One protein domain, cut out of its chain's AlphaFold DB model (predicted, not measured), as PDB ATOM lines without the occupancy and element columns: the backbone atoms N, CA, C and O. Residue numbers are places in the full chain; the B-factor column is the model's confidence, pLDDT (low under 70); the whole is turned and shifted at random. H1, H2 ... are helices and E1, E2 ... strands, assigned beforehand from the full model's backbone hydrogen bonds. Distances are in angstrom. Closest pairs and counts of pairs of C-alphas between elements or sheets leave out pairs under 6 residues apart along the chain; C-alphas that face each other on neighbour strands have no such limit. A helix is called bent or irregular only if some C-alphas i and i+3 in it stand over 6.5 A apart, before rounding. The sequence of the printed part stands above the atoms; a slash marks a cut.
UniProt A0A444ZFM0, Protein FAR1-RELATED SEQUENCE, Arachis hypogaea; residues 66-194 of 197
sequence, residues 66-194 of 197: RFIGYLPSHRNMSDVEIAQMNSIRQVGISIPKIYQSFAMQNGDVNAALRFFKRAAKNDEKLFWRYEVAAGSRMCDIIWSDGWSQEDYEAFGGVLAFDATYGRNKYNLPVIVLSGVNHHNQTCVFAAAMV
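AT A GLANCE: This is residues 66 to 194 of the 197 residues of the protein "Protein FAR1-RELATED SEQUENCE" of Arachis hypogaea (UniProt A0A444ZFM0). A staggered, twisted and curled five-stranded sheet makes the body, with H4 over E2 on one face and H5 beside E5, past the end of E2. At the opposite end of the long axis, the helical hairpin of H2 and H3 reaches away from the sheet, where the last part of H3 grazes E2. The printed part has 129 residues with five named helices and five named strands, in the order H1 H2 H3 H4 E1 E2 H5 E3 E4 E5; the class is mixed, helices and strands. The sheet is antiparallel throughout, in the order E1 E2 E5 E4 E3. The whole is loose, with a radius of gyration of the C-alphas of 18.2 A, and elongated, spanning 57 by 30 by 27 A.

IN THESE COORDINATES: The sheet holds E1, residues 127 to 133, 20.5 A; E2, 137 to 144, 22.6 A; E5, 186 to 193, 19.6 A; E4, 174 to 180, 19.3 A; and E3, 160 to 162. E5 bends by 67 degrees at residue 189 and ends with C-alpha 193 at (28.144, -101.541, 8.740). The helices are H4, residues 109 to 119, 15.1 A; H5, 146 to 155, 14.1 A; H3, 95 to 107, 16.8 A; H2, 79 to 90, 16.8 A; and H1, 66 to 70, with C-alpha 66 at (48.580, -111.863, 9.994). H1 is irregular, C-alphas 66 and 69 being 7.4 A apart, and H3 only just, C-alphas 104 and 107 being 6.6 A apart.

HOW THE PARTS SIT: E1 and E2 form a hairpin, with N 129 and O 142 2.9 A apart. E2 and E5 are antiparallel neighbours, with N 143 and O 191 2.9 A apart. E3, E4 and E5 form a meander, each strand the antiparallel neighbour of the one before: N 177 and O 190 are 2.9 A apart, N 160 and O 178 2.7 A. H4 is on the sheet at a height of 9.7 A and runs along E2, at 10 degrees on the local plane. H5 stands at the sheet's level; its closest C-alphas to E5 are those of Ser 148 and Phe 189, 4.4 A. H3 only grazes the sheet, with residues 101 to 107. H2 and H3, a helical hairpin, touch at Met 85 and Ile 98, whose C-alphas are 6.6 A apart; they run opposite ways at a shallow tilt of 34 degrees, only just short of steep. H1 and H2 are apart. In H2, H4 and H5 every O i to N i+4 pair is within hydrogen-bond range, against 8 of 9 in H3 and 0 of 1 in H1, where 1 of 2 O i to N i+3 pairs is.

THE WHOLE: The two C-alphas farthest apart are those of Gln 90 and His 182, 58.1 A. The printed part has no cut. The link from E3 to E4, 11 residues, is long. The mean pLDDT of the printed part is 73.3; stretches under 70 include residues 66 to 78, 95 to 110, 133 to 139 and 162 to 173.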
ATOM      1  N   ARG A  66      49.899-112.022  10.619       45.53
ATOM      2  CA  ARG A  66      48.580-111.863   9.994       45.53
ATOM      3  C   ARG A  66      48.010-110.440  10.096       45.53
ATOM      4  O   ARG A  66      47.197-110.062   9.259       45.53
ATOM      5  N   PHE A  67      48.414-109.670  11.100       47.53
ATOM      6  CA  PHE A  67      47.887-108.341  11.392       47.53
ATOM      7  C   PHE A  67      48.872-107.202  11.076       47.53
ATOM      8  O   PHE A  67      48.524-106.036  11.237       47.53
ATOM      9  N   ILE A  68      50.076-107.515  10.579       57.56
ATOM     10  CA  ILE A  68      51.097-106.517  10.217       57.56
ATOM     11  C   ILE A  68      50.565-105.506   9.186       57.56
ATOM     12  O   ILE A  68      50.856-104.319   9.295       57.56
ATOM     13  N   GLY A  69      49.704-105.939   8.258       46.16
ATOM     14  CA  GLY A  69      49.083-105.059   7.258       46.16
ATOM     15  C   GLY A  69      48.155-103.976   7.829       46.16
ATOM     16  O   GLY A  69      47.810-103.044   7.112       46.16
ATOM     17  N   TYR A  70      47.769-104.063   9.107       50.22
ATOM     18  CA  TYR A  70      46.973-103.033   9.786       50.22
ATOM     19  C   TYR A  70      47.838-101.998  10.523       50.22
ATOM     20  O   TYR A  70      47.314-100.994  11.023       50.22
ATOM     21  N   LEU A  71      49.158-102.218  10.599       51.28
ATOM     22  CA  LEU A  71      50.079-101.297  11.251       51.28
ATOM     23  C   LEU A  71      50.179 -99.981  10.467       51.28
ATOM     24  O   LEU A  71      50.171 -99.991   9.235       51.28
ATOM     25  N   PRO A  72      50.340 -98.834  11.154       50.47
ATOM     26  CA  PRO A  72      50.502 -97.538  10.497       50.47
ATOM     27  C   PRO A  72      51.630 -97.497   9.455       50.47
ATOM     28  O   PRO A  72      51.491 -96.807   8.454       50.47
ATOM     29  N   SER A  73      52.701 -98.272   9.655       50.28
ATOM     30  CA  SER A  73      53.843 -98.383   8.735       50.28
ATOM     31  C   SER A  73      53.529 -99.068   7.401       50.28
ATOM     32  O   SER A  73      54.332 -98.982   6.480       50.28
ATOM     33  N   HIS A  74      52.384 -99.749   7.290       50.66
ATOM     34  CA  HIS A  74      51.916-100.399   6.060       50.66
ATOM     35  C   HIS A  74      50.861 -99.564   5.318       50.66
ATOM     36  O   HIS A  74      50.308-100.012   4.316       50.66
ATOM     37  N   ARG A  75      50.584 -98.338   5.780       61.59
ATOM     38  CA  ARG A  75      49.711 -97.372   5.100       61.59
ATOM     39  C   ARG A  75      50.528 -96.538   4.110       61.59
ATOM     40  O   ARG A  75      50.733 -95.348   4.328       61.59
ATOM     41  N   ASN A  76      51.022 -97.179   3.054       61.91
ATOM     42  CA  ASN A  76      51.716 -96.492   1.965       61.91
ATOM     43  C   ASN A  76      50.706 -96.077   0.891       61.91
ATOM     44  O   ASN A  76      49.789 -96.834   0.588       61.91
ATOM     45  N   MET A  77      50.884 -94.882   0.331       65.38
ATOM     46  CA  MET A  77      50.095 -94.366  -0.789       65.38
ATOM     47  C   MET A  77      50.927 -94.508  -2.066       65.38
ATOM     48  O   MET A  77      52.102 -94.149  -2.066       65.38
ATOM     49  N   SER A  78      50.347 -95.064  -3.127       69.50
ATOM     50  CA  SER A  78      51.001 -95.205  -4.433       69.50
ATOM     51  C   SER A  78      51.123 -93.863  -5.159       69.50
ATOM     52  O   SER A  78      50.336 -92.948  -4.919       69.50
ATOM     53  N   ASP A  79      52.060 -93.748  -6.105       73.25
ATOM     54  CA  ASP A  79      52.261 -92.518  -6.894       73.25
ATOM     55  C   ASP A  79      50.988 -92.073  -7.635       73.25
ATOM     56  O   ASP A  79      50.716 -90.879  -7.771       73.25
ATOM     57  N   VAL A  80      50.166 -93.039  -8.056       70.19
ATOM     58  CA  VAL A  80      48.860 -92.798  -8.685       70.19
ATOM     59  C   VAL A  80      47.876 -92.179  -7.689       70.19
ATOM     60  O   VAL A  80      47.215 -91.191  -8.007       70.19
ATOM     61  N   GLU A  81      47.808 -92.708  -6.466       62.47
ATOM     62  CA  GLU A  81      46.949 -92.174  -5.402       62.47
ATOM     63  C   GLU A  81      47.416 -90.782  -4.945       62.47
ATOM     64  O   GLU A  81      46.584 -89.910  -4.692       62.47
ATOM     65  N   ILE A  82      48.730 -90.524  -4.925       76.00
ATOM     66  CA  ILE A  82      49.301 -89.195  -4.645       76.00
ATOM     67  C   ILE A  82      48.896 -88.194  -5.736       76.00
ATOM     68  O   ILE A  82      48.451 -87.084  -5.428       76.00
ATOM     69  N   ALA A  83      49.024 -88.571  -7.011       79.38
ATOM     70  CA  ALA A  83      48.622 -87.725  -8.132       79.38
ATOM     71  C   ALA A  83      47.121 -87.402  -8.071       79.38
ATOM     72  O   ALA A  83      46.727 -86.237  -8.155       79.38
ATOM     73  N   GLN A  84      46.292 -88.414  -7.815       75.44
ATOM     74  CA  GLN A  84      44.850 -88.263  -7.669       75.44
ATOM     75  C   GLN A  84      44.488 -87.378  -6.458       75.44
ATOM     76  O   GLN A  84      43.626 -86.508  -6.574       75.44
ATOM     77  N   MET A  85      45.178 -87.511  -5.318       78.69
ATOM     78  CA  MET A  85      44.984 -86.648  -4.145       78.69
ATOM     79  C   MET A  85      45.262 -85.176  -4.472       78.69
ATOM     80  O   MET A  85      44.492 -84.296  -4.076       78.69
ATOM     81  N   ASN A  86      46.329 -84.901  -5.225       82.19
ATOM     82  CA  ASN A  86      46.681 -83.548  -5.646       82.19
ATOM     83  C   ASN A  86      45.641 -82.948  -6.602       82.19
ATOM     84  O   ASN A  86      45.270 -81.784  -6.434       82.19
ATOM     85  N   SER A  87      45.105 -83.734  -7.539       81.88
ATOM     86  CA  SER A  87      44.015 -83.298  -8.422       81.88
ATOM     87  C   SER A  87      42.733 -82.978  -7.646       81.88
ATOM     88  O   SER A  87      42.115 -81.939  -7.872       81.88
ATOM     89  N   ILE A  88      42.354 -83.819  -6.680       75.00
ATOM     90  CA  ILE A  88      41.149 -83.610  -5.859       75.00
ATOM     91  C   ILE A  88      41.312 -82.380  -4.940       75.00
ATOM     92  O   ILE A  88      40.359 -81.646  -4.676       75.00
ATOM     93  N   ARG A  89      42.537 -82.095  -4.487       76.56
ATOM     94  CA  ARG A  89      42.846 -80.886  -3.714       76.56
ATOM     95  C   ARG A  89      42.739 -79.611  -4.555       76.56
ATOM     96  O   ARG A  89      42.273 -78.598  -4.038       76.56
ATOM     97  N   GLN A  90      43.140 -79.644  -5.828       78.31
ATOM     98  CA  GLN A  90      43.036 -78.487  -6.733       78.31
ATOM     99  C   GLN A  90      41.588 -78.051  -6.976       78.31
ATOM    100  O   GLN A  90      41.336 -76.861  -7.134       78.31
ATOM    101  N   VAL A  91      40.632 -78.982  -6.935       79.00
ATOM    102  CA  VAL A  91      39.196 -78.676  -7.075       79.00
ATOM    103  C   VAL A  91      38.534 -78.227  -5.761       79.00
ATOM    104  O   VAL A  91      37.313 -78.138  -5.677       79.00
ATOM    105  N   GLY A  92      39.324 -77.926  -4.724       73.06
ATOM    106  CA  GLY A  92      38.844 -77.311  -3.482       73.06
ATOM    107  C   GLY A  92      38.235 -78.278  -2.462       73.06
ATOM    108  O   GLY A  92      37.665 -77.835  -1.464       73.06
ATOM    109  N   ILE A  93      38.357 -79.594  -2.663       68.38
ATOM    110  CA  ILE A  93      37.900 -80.585  -1.682       68.38
ATOM    111  C   ILE A  93      38.894 -80.637  -0.514       68.38
ATOM    112  O   ILE A  93      40.111 -80.652  -0.693       68.38
ATOM    113  N   SER A  94      38.370 -80.648   0.713       73.38
ATOM    114  CA  SER A  94      39.201 -80.598   1.914       73.38
ATOM    115  C   SER A  94      40.001 -81.885   2.111       73.38
ATOM    116  O   SER A  94      39.480 -82.984   1.942       73.38
ATOM    117  N   ILE A  95      41.258 -81.755   2.550       65.00
ATOM    118  CA  ILE A  95      42.169 -82.885   2.796       65.00
ATOM    119  C   ILE A  95      41.515 -84.025   3.615       65.00
ATOM    120  O   ILE A  95      41.645 -85.176   3.201       65.00
ATOM    121  N   PRO A  96      40.743 -83.769   4.693       63.25
ATOM    122  CA  PRO A  96      40.025 -84.828   5.410       63.25
ATOM    123  C   PRO A  96      39.021 -85.605   4.544       63.25
ATOM    124  O   PRO A  96      38.971 -86.830   4.629       63.25
ATOM    125  N   LYS A  97      38.265 -84.921   3.673       57.44
ATOM    126  CA  LYS A  97      37.329 -85.554   2.725       57.44
ATOM    127  C   LYS A  97      38.061 -86.340   1.638       57.44
ATOM    128  O   LYS A  97      37.570 -87.371   1.190       57.44
ATOM    129  N   ILE A  98      39.249 -85.886   1.241       65.94
ATOM    130  CA  ILE A  98      40.096 -86.613   0.294       65.94
ATOM    131  C   ILE A  98      40.576 -87.926   0.916       65.94
ATOM    132  O   ILE A  98      40.343 -88.987   0.346       65.94
ATOM    133  N   TYR A  99      41.159 -87.880   2.120       61.72
ATOM    134  CA  TYR A  99      41.568 -89.087   2.848       61.72
ATOM    135  C   TYR A  99      40.398 -90.036   3.119       61.72
ATOM    136  O   TYR A  99      40.570 -91.249   3.018       61.72
ATOM    137  N   GLN A 100      39.213 -89.501   3.419       57.69
ATOM    138  CA  GLN A 100      37.990 -90.287   3.549       57.69
ATOM    139  C   GLN A 100      37.655 -91.020   2.241       57.69
ATOM    140  O   GLN A 100      37.456 -92.228   2.268       57.69
ATOM    141  N   SER A 101      37.682 -90.333   1.095       61.38
ATOM    142  CA  SER A 101      37.452 -90.939  -0.225       61.38
ATOM    143  C   SER A 101      38.460 -92.050  -0.553       61.38
ATOM    144  O   SER A 101      38.067 -93.127  -0.992       61.38
ATOM    145  N   PHE A 102      39.752 -91.855  -0.268       61.69
ATOM    146  CA  PHE A 102      40.776 -92.888  -0.495       61.69
ATOM    147  C   PHE A 102      40.637 -94.089   0.444       61.69
ATOM    148  O   PHE A 102      40.757 -95.235   0.006       61.69
ATOM    149  N   ALA A 103      40.327 -93.846   1.722       54.50
ATOM    150  CA  ALA A 103      39.996 -94.910   2.666       54.50
ATOM    151  C   ALA A 103      38.758 -95.700   2.204       54.50
ATOM    152  O   ALA A 103      38.718 -96.920   2.360       54.50
ATOM    153  N   MET A 104      37.796 -95.016   1.574       52.97
ATOM    154  CA  MET A 104      36.611 -95.618   0.970       52.97
ATOM    155  C   MET A 104      36.898 -96.363  -0.341       52.97
ATOM    156  O   MET A 104      36.133 -97.269  -0.638       52.97
ATOM    157  N   GLN A 105      37.940 -96.017  -1.113       51.75
ATOM    158  CA  GLN A 105      38.211 -96.579  -2.449       51.75
ATOM    159  C   GLN A 105      39.123 -97.819  -2.463       51.75
ATOM    160  O   GLN A 105      38.848 -98.739  -3.225       51.75
ATOM    161  N   ASN A 106      40.176 -97.883  -1.634       46.81
ATOM    162  CA  ASN A 106      41.203 -98.938  -1.769       46.81
ATOM    163  C   ASN A 106      41.529 -99.719  -0.476       46.81
ATOM    164  O   ASN A 106      42.233-100.729  -0.534       46.81
ATOM    165  N   GLY A 107      41.037 -99.297   0.695       54.50
ATOM    166  CA  GLY A 107      41.649 -99.690   1.975       54.50
ATOM    167  C   GLY A 107      40.985-100.788   2.812       54.50
ATOM    168  O   GLY A 107      41.703-101.488   3.525       54.50
ATOM    169  N   ASP A 108      39.660-100.964   2.769       62.91
ATOM    170  CA  ASP A 108      38.975-101.683   3.867       62.91
ATOM    171  C   ASP A 108      38.098-102.869   3.429       62.91
ATOM    172  O   ASP A 108      38.060-103.898   4.102       62.91
ATOM    173  N   VAL A 109      37.483-102.822   2.242       63.56
ATOM    174  CA  VAL A 109      36.575-103.896   1.787       63.56
ATOM    175  C   VAL A 109      37.311-105.231   1.651       63.56
ATOM    176  O   VAL A 109      36.933-106.223   2.262       63.56
ATOM    177  N   ASN A 110      38.433-105.271   0.928       69.38
ATOM    178  CA  ASN A 110      39.196-106.511   0.750       69.38
ATOM    179  C   ASN A 110      39.781-107.053   2.065       69.38
ATOM    180  O   ASN A 110      39.943-108.265   2.218       69.38
ATOM    181  N   ALA A 111      40.113-106.177   3.017       72.81
ATOM    182  CA  ALA A 111      40.594-106.585   4.330       72.81
ATOM    183  C   ALA A 111      39.464-107.199   5.170       72.81
ATOM    184  O   ALA A 111      39.661-108.284   5.724       72.81
ATOM    185  N   ALA A 112      38.285-106.574   5.187       73.56
ATOM    186  CA  ALA A 112      37.079-107.105   5.812       73.56
ATOM    187  C   ALA A 112      36.661-108.443   5.179       73.56
ATOM    188  O   ALA A 112      36.498-109.437   5.882       73.56
ATOM    189  N   LEU A 113      36.620-108.537   3.847       77.81
ATOM    190  CA  LEU A 113      36.305-109.784   3.141       77.81
ATOM    191  C   LEU A 113      37.289-110.908   3.479       77.81
ATOM    192  O   LEU A 113      36.879-112.046   3.696       77.81
ATOM    193  N   ARG A 114      38.596-110.620   3.550       80.12
ATOM    194  CA  ARG A 114      39.597-111.610   3.988       80.12
ATOM    195  C   ARG A 114      39.399-112.026   5.442       80.12
ATOM    196  O   ARG A 114      39.647-113.189   5.767       80.12
ATOM    197  N   PHE A 115      38.994-111.099   6.307       81.56
ATOM    198  CA  PHE A 115      38.661-111.400   7.692       81.56
ATOM    199  C   PHE A 115      37.477-112.365   7.762       81.56
ATOM    200  O   PHE A 115      37.662-113.466   8.278       81.56
ATOM    201  N   PHE A 116      36.330-112.027   7.164       83.12
ATOM    202  CA  PHE A 116      35.119-112.853   7.215       83.12
ATOM    203  C   PHE A 116      35.302-114.212   6.541       83.12
ATOM    204  O   PHE A 116      34.966-115.233   7.132       83.12
ATOM    205  N   LYS A 117      35.982-114.272   5.387       85.50
ATOM    206  CA  LYS A 117      36.354-115.549   4.747       85.50
ATOM    207  C   LYS A 117      37.196-116.454   5.642       85.50
ATOM    208  O   LYS A 117      37.206-117.663   5.441       85.50
ATOM    209  N   ARG A 118      37.969-115.893   6.573       83.31
ATOM    210  CA  ARG A 118      38.771-116.677   7.516       83.31
ATOM    211  C   ARG A 118      38.040-116.940   8.827       83.31
ATOM    212  O   ARG A 118      38.256-118.000   9.395       83.31
ATOM    213  N   ALA A 119      37.202-116.021   9.290       81.12
ATOM    214  CA  ALA A 119      36.322-116.244  10.430       81.12
ATOM    215  C   ALA A 119      35.354-117.403  10.140       81.12
ATOM    216  O   ALA A 119      35.278-118.320  10.944       81.12
ATOM    217  N   ALA A 120      34.797-117.469   8.927       88.12
ATOM    218  CA  ALA A 120      33.940-118.566   8.465       88.12
ATOM    219  C   ALA A 120      34.641-119.939   8.410       88.12
ATOM    220  O   ALA A 120      33.985-120.966   8.309       88.12
ATOM    221  N   LYS A 121      35.982-119.986   8.443       89.88
ATOM    222  CA  LYS A 121      36.726-121.255   8.562       89.88
ATOM    223  C   LYS A 121      36.834-121.744  10.003       89.88
ATOM    224  O   LYS A 121      37.149-122.907  10.214       89.88
ATOM    225  N   ASN A 122      36.685-120.836  10.962       88.44
ATOM    226  CA  ASN A 122      36.794-121.123  12.388       88.44
ATOM    227  C   ASN A 122      35.417-121.277  13.044       88.44
ATOM    228  O   ASN A 122      35.317-121.927  14.077       88.44
ATOM    229  N   ASP A 123      34.397-120.653  12.462       89.12
ATOM    230  CA  ASP A 123      33.011-120.702  12.902       89.12
ATOM    231  C   ASP A 123      32.139-121.081  11.702       89.12
ATOM    232  O   ASP A 123      31.915-120.269  10.801       89.12
ATOM    233  N   GLU A 124      31.688-122.336  11.683       92.31
ATOM    234  CA  GLU A 124      30.838-122.884  10.621       92.31
ATOM    235  C   GLU A 124      29.448-122.242  10.589       92.31
ATOM    236  O   GLU A 124      28.804-122.234   9.539       92.31
ATOM    237  N   LYS A 125      28.990-121.693  11.719       91.69
ATOM    238  CA  LYS A 125      27.692-121.032  11.819       91.69
ATOM    239  C   LYS A 125      27.763-119.562  11.429       91.69
ATOM    240  O   LYS A 125      26.710-118.972  11.234       91.69
ATOM    241  N   LEU A 126      28.951-118.969  11.272       92.56
ATOM    242  CA  LEU A 126      29.099-117.552  10.936       92.56
ATOM    243  C   LEU A 126      28.269-117.172   9.702       92.56
ATOM    244  O   LEU A 126      28.612-117.496   8.560       92.56
ATOM    245  N   PHE A 127      27.225-116.383   9.929       92.25
ATOM    246  CA  PHE A 127      26.464-115.735   8.881       92.25
ATOM    247  C   PHE A 127      27.108-114.393   8.553       92.25
ATOM    248  O   PHE A 127      27.397-113.587   9.438       92.25
ATOM    249  N   TRP A 128      27.316-114.120   7.270       91.25
ATOM    250  CA  TRP A 128      27.724-112.800   6.812       91.25
ATOM    251  C   TRP A 128      27.294-112.574   5.366       91.25
ATOM    252  O   TRP A 128      27.328-113.485   4.536       91.25
ATOM    253  N   ARG A 129      26.897-111.344   5.050       88.94
ATOM    254  CA  ARG A 129      26.528-110.921   3.698       88.94
ATOM    255  C   ARG A 129      27.027-109.511   3.464       88.94
ATOM    256  O   ARG A 129      26.974-108.690   4.374       88.94
ATOM    257  N   TYR A 130      27.494-109.240   2.254       85.06
ATOM    258  CA  TYR A 130      27.992-107.926   1.884       85.06
ATOM    259  C   TYR A 130      27.534-107.524   0.486       85.06
ATOM    260  O   TYR A 130      27.319-108.383  -0.370       85.06
ATOM    261  N   GLU A 131      27.455-106.221   0.253       81.56
ATOM    262  CA  GLU A 131      27.233-105.621  -1.059       81.56
ATOM    263  C   GLU A 131      28.376-104.667  -1.378       81.56
ATOM    264  O   GLU A 131      28.852-103.946  -0.508       81.56
ATOM    265  N   VAL A 132      28.860-104.680  -2.620       71.88
ATOM    266  CA  VAL A 132      29.950-103.796  -3.052       71.88
ATOM    267  C   VAL A 132      29.363-102.698  -3.918       71.88
ATOM    268  O   VAL A 132      28.783-102.977  -4.966       71.88
ATOM    269  N   ALA A 133      29.549-101.449  -3.499       66.75
ATOM    270  CA  ALA A 133      29.145-100.298  -4.287       66.75
ATOM    271  C   ALA A 133      30.013-100.142  -5.551       66.75
ATOM    272  O   ALA A 133      31.172-100.567  -5.611       66.75
ATOM    273  N   ALA A 134      29.468 -99.466  -6.566       57.53
ATOM    274  CA  ALA A 134      30.191 -99.165  -7.800       57.53
ATOM    275  C   ALA A 134      31.526 -98.438  -7.519       57.53
ATOM    276  O   ALA A 134      31.581 -97.455  -6.768       57.53
ATOM    277  N   GLY A 135      32.601 -98.931  -8.149       56.97
ATOM    278  CA  GLY A 135      33.956 -98.384  -8.023       56.97
ATOM    279  C   GLY A 135      34.774 -98.924  -6.846       56.97
ATOM    280  O   GLY A 135      35.636 -98.201  -6.355       56.97
ATOM    281  N   SER A 136      34.504-100.152  -6.376       53.56
ATOM    282  CA  SER A 136      35.214-100.791  -5.245       53.56
ATOM    283  C   SER A 136      35.111-100.011  -3.932       53.56
ATOM    284  O   SER A 136      35.960-100.144  -3.049       53.56
ATOM    285  N   ARG A 137      34.063 -99.191  -3.802       56.91
ATOM    286  CA  ARG A 137      33.835 -98.376  -2.613       56.91
ATOM    287  C   ARG A 137      33.208 -99.205  -1.495       56.91
ATOM    288  O   ARG A 137      32.646-100.267  -1.751       56.91
ATOM    289  N   MET A 138      33.378 -98.715  -0.268       59.72
ATOM    290  CA  MET A 138      32.951 -99.342   0.985       59.72
ATOM    291  C   MET A 138      31.638-100.141   0.870       59.72
ATOM    292  O   MET A 138      30.652 -99.662   0.320       59.72
ATOM    293  N   CYS A 139      31.674-101.370   1.390       67.81
ATOM    294  CA  CYS A 139      30.600-102.344   1.332       67.81
ATOM    295  C   CYS A 139      29.625-102.218   2.506       67.81
ATOM    296  O   CYS A 139      30.065-102.151   3.660       67.81
ATOM    297  N   ASP A 140      28.326-102.297   2.224       79.44
ATOM    298  CA  ASP A 140      27.354-102.683   3.242       79.44
ATOM    299  C   ASP A 140      27.679-104.112   3.652       79.44
ATOM    300  O   ASP A 140      27.902-104.973   2.799       79.44
ATOM    301  N   ILE A 141      27.766-104.376   4.948       84.44
ATOM    302  CA  ILE A 141      28.040-105.714   5.457       84.44
ATOM    303  C   ILE A 141      27.239-105.959   6.716       84.44
ATOM    304  O   ILE A 141      27.215-105.119   7.607       84.44
ATOM    305  N   ILE A 142      26.613-107.124   6.798       89.19
ATOM    306  CA  ILE A 142      25.956-107.637   7.995       89.19
ATOM    307  C   ILE A 142      26.591-108.970   8.364       89.19
ATOM    308  O   ILE A 142      26.943-109.753   7.478       89.19
ATOM    309  N   TRP A 143      26.750-109.227   9.657       92.12
ATOM    310  CA  TRP A 143      27.269-110.491  10.156       92.12
ATOM    311  C   TRP A 143      26.674-110.871  11.512       92.12
ATOM    312  O   TRP A 143      26.245-110.016  12.288       92.12
ATOM    313  N   SER A 144      26.671-112.171  11.784       93.75
ATOM    314  CA  SER A 144      26.256-112.789  13.040       93.75
ATOM    315  C   SER A 144      27.064-114.073  13.228       93.75
ATOM    316  O   SER A 144      27.054-114.940  12.354       93.75
ATOM    317  N   ASP A 145      27.826-114.169  14.315       90.12
ATOM    318  CA  ASP A 145      28.587-115.384  14.623       90.12
ATOM    319  C   ASP A 145      27.679-116.488  15.191       90.12
ATOM    320  O   ASP A 145      26.490-116.273  15.442       90.12
ATOM    321  N   GLY A 146      28.207-117.703  15.320       88.81
ATOM    322  CA  GLY A 146      27.430-118.852  15.772       88.81
ATOM    323  C   GLY A 146      26.843-118.685  17.170       88.81
ATOM    324  O   GLY A 146      25.711-119.103  17.403       88.81
ATOM    325  N   TRP A 147      27.575-118.035  18.077       87.88
ATOM    326  CA  TRP A 147      27.118-117.784  19.446       87.88
ATOM    327  C   TRP A 147      26.010-116.739  19.474       87.88
ATOM    328  O   TRP A 147      24.993-116.944  20.125       87.88
ATOM    329  N   SER A 148      26.159-115.663  18.706       91.19
ATOM    330  CA  SER A 148      25.129-114.646  18.518       91.19
ATOM    331  C   SER A 148      23.824-115.223  17.957       91.19
ATOM    332  O   SER A 148      22.747-114.751  18.321       91.19
ATOM    333  N   GLN A 149      23.897-116.235  17.087       90.44
ATOM    334  CA  GLN A 149      22.710-116.926  16.569       90.44
ATOM    335  C   GLN A 149      22.041-117.802  17.632       90.44
ATOM    336  O   GLN A 149      20.822-117.753  17.765       90.44
ATOM    337  N   GLU A 150      22.817-118.541  18.427       90.81
ATOM    338  CA  GLU A 150      22.284-119.318  19.558       90.81
ATOM    339  C   GLU A 150      21.658-118.409  20.629       90.81
ATOM    340  O   GLU A 150      20.563-118.681  21.126       90.81
ATOM    341  N   ASP A 151      22.296-117.276  20.928       85.94
ATOM    342  CA  ASP A 151      21.752-116.251  21.819       85.94
ATOM    343  C   ASP A 151      20.441-115.668  21.275       85.94
ATOM    344  O   ASP A 151      19.521-115.396  22.047       85.94
ATOM    345  N   TYR A 152      20.317-115.486  19.957       88.00
ATOM    346  CA  TYR A 152      19.069-115.032  19.342       88.00
ATOM    347  C   TYR A 152      17.963-116.091  19.436       88.00
ATOM    348  O   TYR A 152      16.821-115.750  19.741       88.00
ATOM    349  N   GLU A 153      18.278-117.371  19.239       90.19
ATOM    350  CA  GLU A 153      17.313-118.463  19.427       90.19
ATOM    351  C   GLU A 153      16.796-118.528  20.873       90.19
ATOM    352  O   GLU A 153      15.609-118.774  21.095       90.19
ATOM    353  N   ALA A 154      17.661-118.262  21.857       88.00
ATOM    354  CA  ALA A 154      17.308-118.304  23.274       88.00
ATOM    355  C   ALA A 154      16.632-117.017  23.790       88.00
ATOM    356  O   ALA A 154      15.725-117.085  24.623       88.00
ATOM    357  N   PHE A 155      17.078-115.843  23.331       84.69
ATOM    358  CA  PHE A 155      16.747-114.538  23.925       84.69
ATOM    359  C   PHE A 155      16.169-113.515  22.930       84.69
ATOM    360  O   PHE A 155      15.840-112.395  23.321       84.69
ATOM    361  N   GLY A 156      15.979-113.876  21.658       83.06
ATOM    362  CA  GLY A 156      15.531-112.985  20.576       83.06
ATOM    363  C   GLY A 156      14.084-112.482  20.666       83.06
ATOM    364  O   GLY A 156      13.624-111.785  19.763       83.06
ATOM    365  N   GLY A 157      13.358-112.799  21.743       76.12
ATOM    366  CA  GLY A 157      12.008-112.285  22.001       76.12
ATOM    367  C   GLY A 157      11.959-110.778  22.291       76.12
ATOM    368  O   GLY A 157      10.912-110.159  22.115       76.12
ATOM    369  N   VAL A 158      13.082-110.174  22.698       63.59
ATOM    370  CA  VAL A 158      13.237-108.722  22.872       63.59
ATOM    371  C   VAL A 158      14.435-108.257  22.050       63.59
ATOM    372  O   VAL A 158      15.572-108.620  22.347       63.59
ATOM    373  N   LEU A 159      14.178-107.440  21.027       74.44
ATOM    374  CA  LEU A 159      15.198-106.898  20.131       74.44
ATOM    375  C   LEU A 159      15.284-105.375  20.282       74.44
ATOM    376  O   LEU A 159      14.329-104.654  19.997       74.44
ATOM    377  N   ALA A 160      16.446-104.890  20.690       72.50
ATOM    378  CA  ALA A 160      16.864-103.511  20.548       72.50
ATOM    379  C   ALA A 160      17.625-103.345  19.224       72.50
ATOM    380  O   ALA A 160      18.558-104.087  18.904       72.50
ATOM    381  N   PHE A 161      17.206-102.347  18.450       72.62
ATOM    382  CA  PHE A 161      17.938-101.865  17.288       72.62
ATOM    383  C   PHE A 161      18.702-100.619  17.707       72.62
ATOM    384  O   PHE A 161      18.092 -99.583  17.982       72.62
ATOM    385  N   ASP A 162      20.024-100.724  17.765       66.38
ATOM    386  CA  ASP A 162      20.871 -99.606  18.143       66.38
ATOM    387  C   ASP A 162      21.738 -99.157  16.960       66.38
ATOM    388  O   ASP A 162      22.699 -99.820  16.571       66.38
ATOM    389  N   ALA A 163      21.387 -98.008  16.379       59.12
ATOM    390  CA  ALA A 163      22.201 -97.305  15.383       59.12
ATOM    391  C   ALA A 163      23.064 -96.190  16.010       59.12
ATOM    392  O   ALA A 163      23.645 -95.374  15.294       59.12
ATOM    393  N   THR A 164      23.126 -96.108  17.346       52.72
ATOM    394  CA  THR A 164      23.768 -95.008  18.083       52.72
ATOM    395  C   THR A 164      25.246 -95.228  18.380       52.72
ATOM    396  O   THR A 164      25.873 -94.335  18.956       52.72
ATOM    397  N   TYR A 165      25.858 -96.317  17.893       50.25
ATOM    398  CA  TYR A 165      27.315 -96.533  17.936       50.25
ATOM    399  C   TYR A 165      28.087 -95.604  16.979       50.25
ATOM    400  O   TYR A 165      29.052 -95.992  16.324       50.25
ATOM    401  N   GLY A 166      27.663 -94.341  16.918       53.50
ATOM    402  CA  GLY A 166      28.274 -93.265  16.174       53.50
ATOM    403  C   GLY A 166      28.627 -93.672  14.754       53.50
ATOM    404  O   GLY A 166      28.004 -94.515  14.110       53.50
ATOM    405  N   ARG A 167      29.668 -93.030  14.256       56.19
ATOM    406  CA  ARG A 167      30.302 -93.429  13.021       56.19
ATOM    407  C   ARG A 167      31.669 -93.998  13.387       56.19
ATOM    408  O   ARG A 167      32.354 -93.424  14.235       56.19
ATOM    409  N   ASN A 168      32.072 -95.119  12.793       56.84
ATOM    410  CA  ASN A 168      33.406 -95.678  13.038       56.84
ATOM    411  C   ASN A 168      34.511 -94.702  12.550       56.84
ATOM    412  O   ASN A 168      34.222 -93.634  12.012       56.84
ATOM    413  N   LYS A 169      35.799 -95.053  12.686       49.31
ATOM    414  CA  LYS A 169      36.925 -94.207  12.215       49.31
ATOM    415  C   LYS A 169      36.826 -93.805  10.726       49.31
ATOM    416  O   LYS A 169      37.462 -92.842  10.305       49.31
ATOM    417  N   TYR A 170      36.026 -94.526   9.948       53.94
ATOM    418  CA  TYR A 170      35.767 -94.299   8.529       53.94
ATOM    419  C   TYR A 170      34.457 -93.539   8.270       53.94
ATOM    420  O   TYR A 170      34.044 -93.370   7.127       53.94
ATOM    421  N   ASN A 171      33.837 -93.022   9.329       58.62
ATOM    422  CA  ASN A 171      32.606 -92.249   9.319       58.62
ATOM    423  C   ASN A 171      31.359 -93.045   8.866       58.62
ATOM    424  O   ASN A 171      30.412 -92.462   8.325       58.62
ATOM    425  N   LEU A 172      31.347 -94.353   9.140       66.31
ATOM    426  CA  LEU A 172      30.297 -95.286   8.728       66.31
ATOM    427  C   LEU A 172      29.390 -95.655   9.900       66.31
ATOM    428  O   LEU A 172      29.924 -96.025  10.953       66.31
ATOM    429  N   PRO A 173      28.060 -95.566   9.735       69.06
ATOM    430  CA  PRO A 173      27.106 -96.108  10.687       69.06
ATOM    431  C   PRO A 173      27.390 -97.579  10.988       69.06
ATOM    432  O   PRO A 173      27.507 -98.401  10.075       69.06
ATOM    433  N   VAL A 174      27.484 -97.895  12.278       76.94
ATOM    434  CA  VAL A 174      27.466 -99.270  12.774       76.94
ATOM    435  C   VAL A 174      26.123 -99.494  13.447       76.94
ATOM    436  O   VAL A 174      25.721 -98.731  14.323       76.94
ATOM    437  N   ILE A 175      25.438-100.537  13.011       82.69
ATOM    438  CA  ILE A 175      24.154-100.972  13.538       82.69
ATOM    439  C   ILE A 175      24.411-102.228  14.356       82.69
ATOM    440  O   ILE A 175      25.054-103.158  13.869       82.69
ATOM    441  N   VAL A 176      23.895-102.271  15.577       85.81
ATOM    442  CA  VAL A 176      23.939-103.453  16.436       85.81
ATOM    443  C   VAL A 176      22.513-103.934  16.672       85.81
ATOM    444  O   VAL A 176      21.638-103.166  17.071       85.81
ATOM    445  N   LEU A 177      22.288-105.219  16.412       86.69
ATOM    446  CA  LEU A 177      21.080-105.933  16.804       86.69
ATOM    447  C   LEU A 177      21.382-106.623  18.127       86.69
ATOM    448  O   LEU A 177      22.255-107.490  18.180       86.69
ATOM    449  N   SER A 178      20.702-106.225  19.196       88.81
ATOM    450  CA  SER A 178      20.948-106.761  20.533       88.81
ATOM    451  C   SER A 178      19.655-107.014  21.296       88.81
ATOM    452  O   SER A 178      18.591-106.542  20.920       88.81
ATOM    453  N   GLY A 179      19.736-107.783  22.369       86.44
ATOM    454  CA  GLY A 179      18.648-108.032  23.304       86.44
ATOM    455  C   GLY A 179      19.187-108.133  24.722       86.44
ATOM    456  O   GLY A 179      20.305-107.695  25.004       86.44
ATOM    457  N   VAL A 180      18.401-108.730  25.612       82.94
ATOM    458  CA  VAL A 180      18.820-109.009  26.989       82.94
ATOM    459  C   VAL A 180      18.559-110.463  27.351       82.94
ATOM    460  O   VAL A 180      17.518-111.017  27.004       82.94
ATOM    461  N   ASN A 181      19.493-111.083  28.069       83.19
ATOM    462  CA  ASN A 181      19.276-112.408  28.645       83.19
ATOM    463  C   ASN A 181      18.463-112.337  29.956       83.19
ATOM    464  O   ASN A 181      18.097-111.268  30.447       83.19
ATOM    465  N   HIS A 182      18.225-113.496  30.576       84.25
ATOM    466  CA  HIS A 182      17.501-113.634  31.849       84.25
ATOM    467  C   HIS A 182      18.187-112.966  33.060       84.25
ATOM    468  O   HIS A 182      17.573-112.826  34.117       84.25
ATOM    469  N   HIS A 183      19.441-112.535  32.914       87.69
ATOM    470  CA  HIS A 183      20.179-111.750  33.903       87.69
ATOM    471  C   HIS A 183      20.200-110.252  33.581       87.69
ATOM    472  O   HIS A 183      20.934-109.500  34.222       87.69
ATOM    473  N   ASN A 184      19.399-109.809  32.605       80.06
ATOM    474  CA  ASN A 184      19.341-108.426  32.143       80.06
ATOM    475  C   ASN A 184      20.698-107.915  31.609       80.06
ATOM    476  O   ASN A 184      21.028-106.737  31.738       80.06
ATOM    477  N   GLN A 185      21.504-108.816  31.044       81.25
ATOM    478  CA  GLN A 185      22.768-108.495  30.383       81.25
ATOM    479  C   GLN A 185      22.537-108.378  28.879       81.25
ATOM    480  O   GLN A 185      21.776-109.162  28.315       81.25
ATOM    481  N   THR A 186      23.216-107.433  28.231       82.50
ATOM    482  CA  THR A 186      23.138-107.248  26.780       82.50
ATOM    483  C   THR A 186      23.691-108.463  26.037       82.50
ATOM    484  O   THR A 186      24.848-108.832  26.234       82.50
ATOM    485  N   CYS A 187      22.896-109.016  25.124       83.12
ATOM    486  CA  CYS A 187      23.314-110.028  24.154       83.12
ATOM    487  C   CYS A 187      23.339-109.400  22.765       83.12
ATOM    488  O   CYS A 187      22.369-108.757  22.372       83.12
ATOM    489  N   VAL A 188      24.429-109.556  22.015       87.94
ATOM    490  CA  VAL A 188      24.515-109.068  20.631       87.94
ATOM    491  C   VAL A 188      24.190-110.219  19.692       87.94
ATOM    492  O   VAL A 188      24.849-111.252  19.731       87.94
ATOM    493  N   PHE A 189      23.195-110.023  18.835       88.25
ATOM    494  CA  PHE A 189      22.712-111.024  17.884       88.25
ATOM    495  C   PHE A 189      23.280-110.818  16.483       88.25
ATOM    496  O   PHE A 189      23.460-111.771  15.733       88.25
ATOM    497  N   ALA A 190      23.556-109.576  16.093       89.56
ATOM    498  CA  ALA A 190      24.220-109.274  14.833       89.56
ATOM    499  C   ALA A 190      24.787-107.858  14.856       89.56
ATOM    500  O   ALA A 190      24.393-107.016  15.668       89.56
ATOM    501  N   ALA A 191      25.657-107.572  13.898       88.31
ATOM    502  CA  ALA A 191      26.072-106.215  13.603       88.31
ATOM    503  C   ALA A 191      26.105-105.978  12.095       88.31
ATOM    504  O   ALA A 191      26.275-106.904  11.299       88.31
ATOM    505  N   ALA A 192      25.926-104.722  11.709       85.88
ATOM    506  CA  ALA A 192      26.061-104.283  10.337       85.88
ATOM    507  C   ALA A 192      26.860-102.984  10.250       85.88
ATOM    508  O   ALA A 192      26.784-102.126  11.126       85.88
ATOM    509  N   MET A 193      27.616-102.828   9.169       78.81
ATOM    510  CA  MET A 193      28.144-101.541   8.740       78.81
ATOM    511  C   MET A 193      27.438-101.156   7.457       78.81
ATOM    512  O   MET A 193      27.356-101.970   6.537       78.81
ATOM    513  N   VAL A 194      26.961 -99.921   7.399       75.81
ATOM    514  CA  VAL A 194      26.236 -99.408   6.238       75.81
ATOM    515  C   VAL A 194      27.011 -98.230   5.675       75.81
ATOM    516  O   VAL A 194      27.482 -97.361   6.411       75.81
TER     517      VAL A 194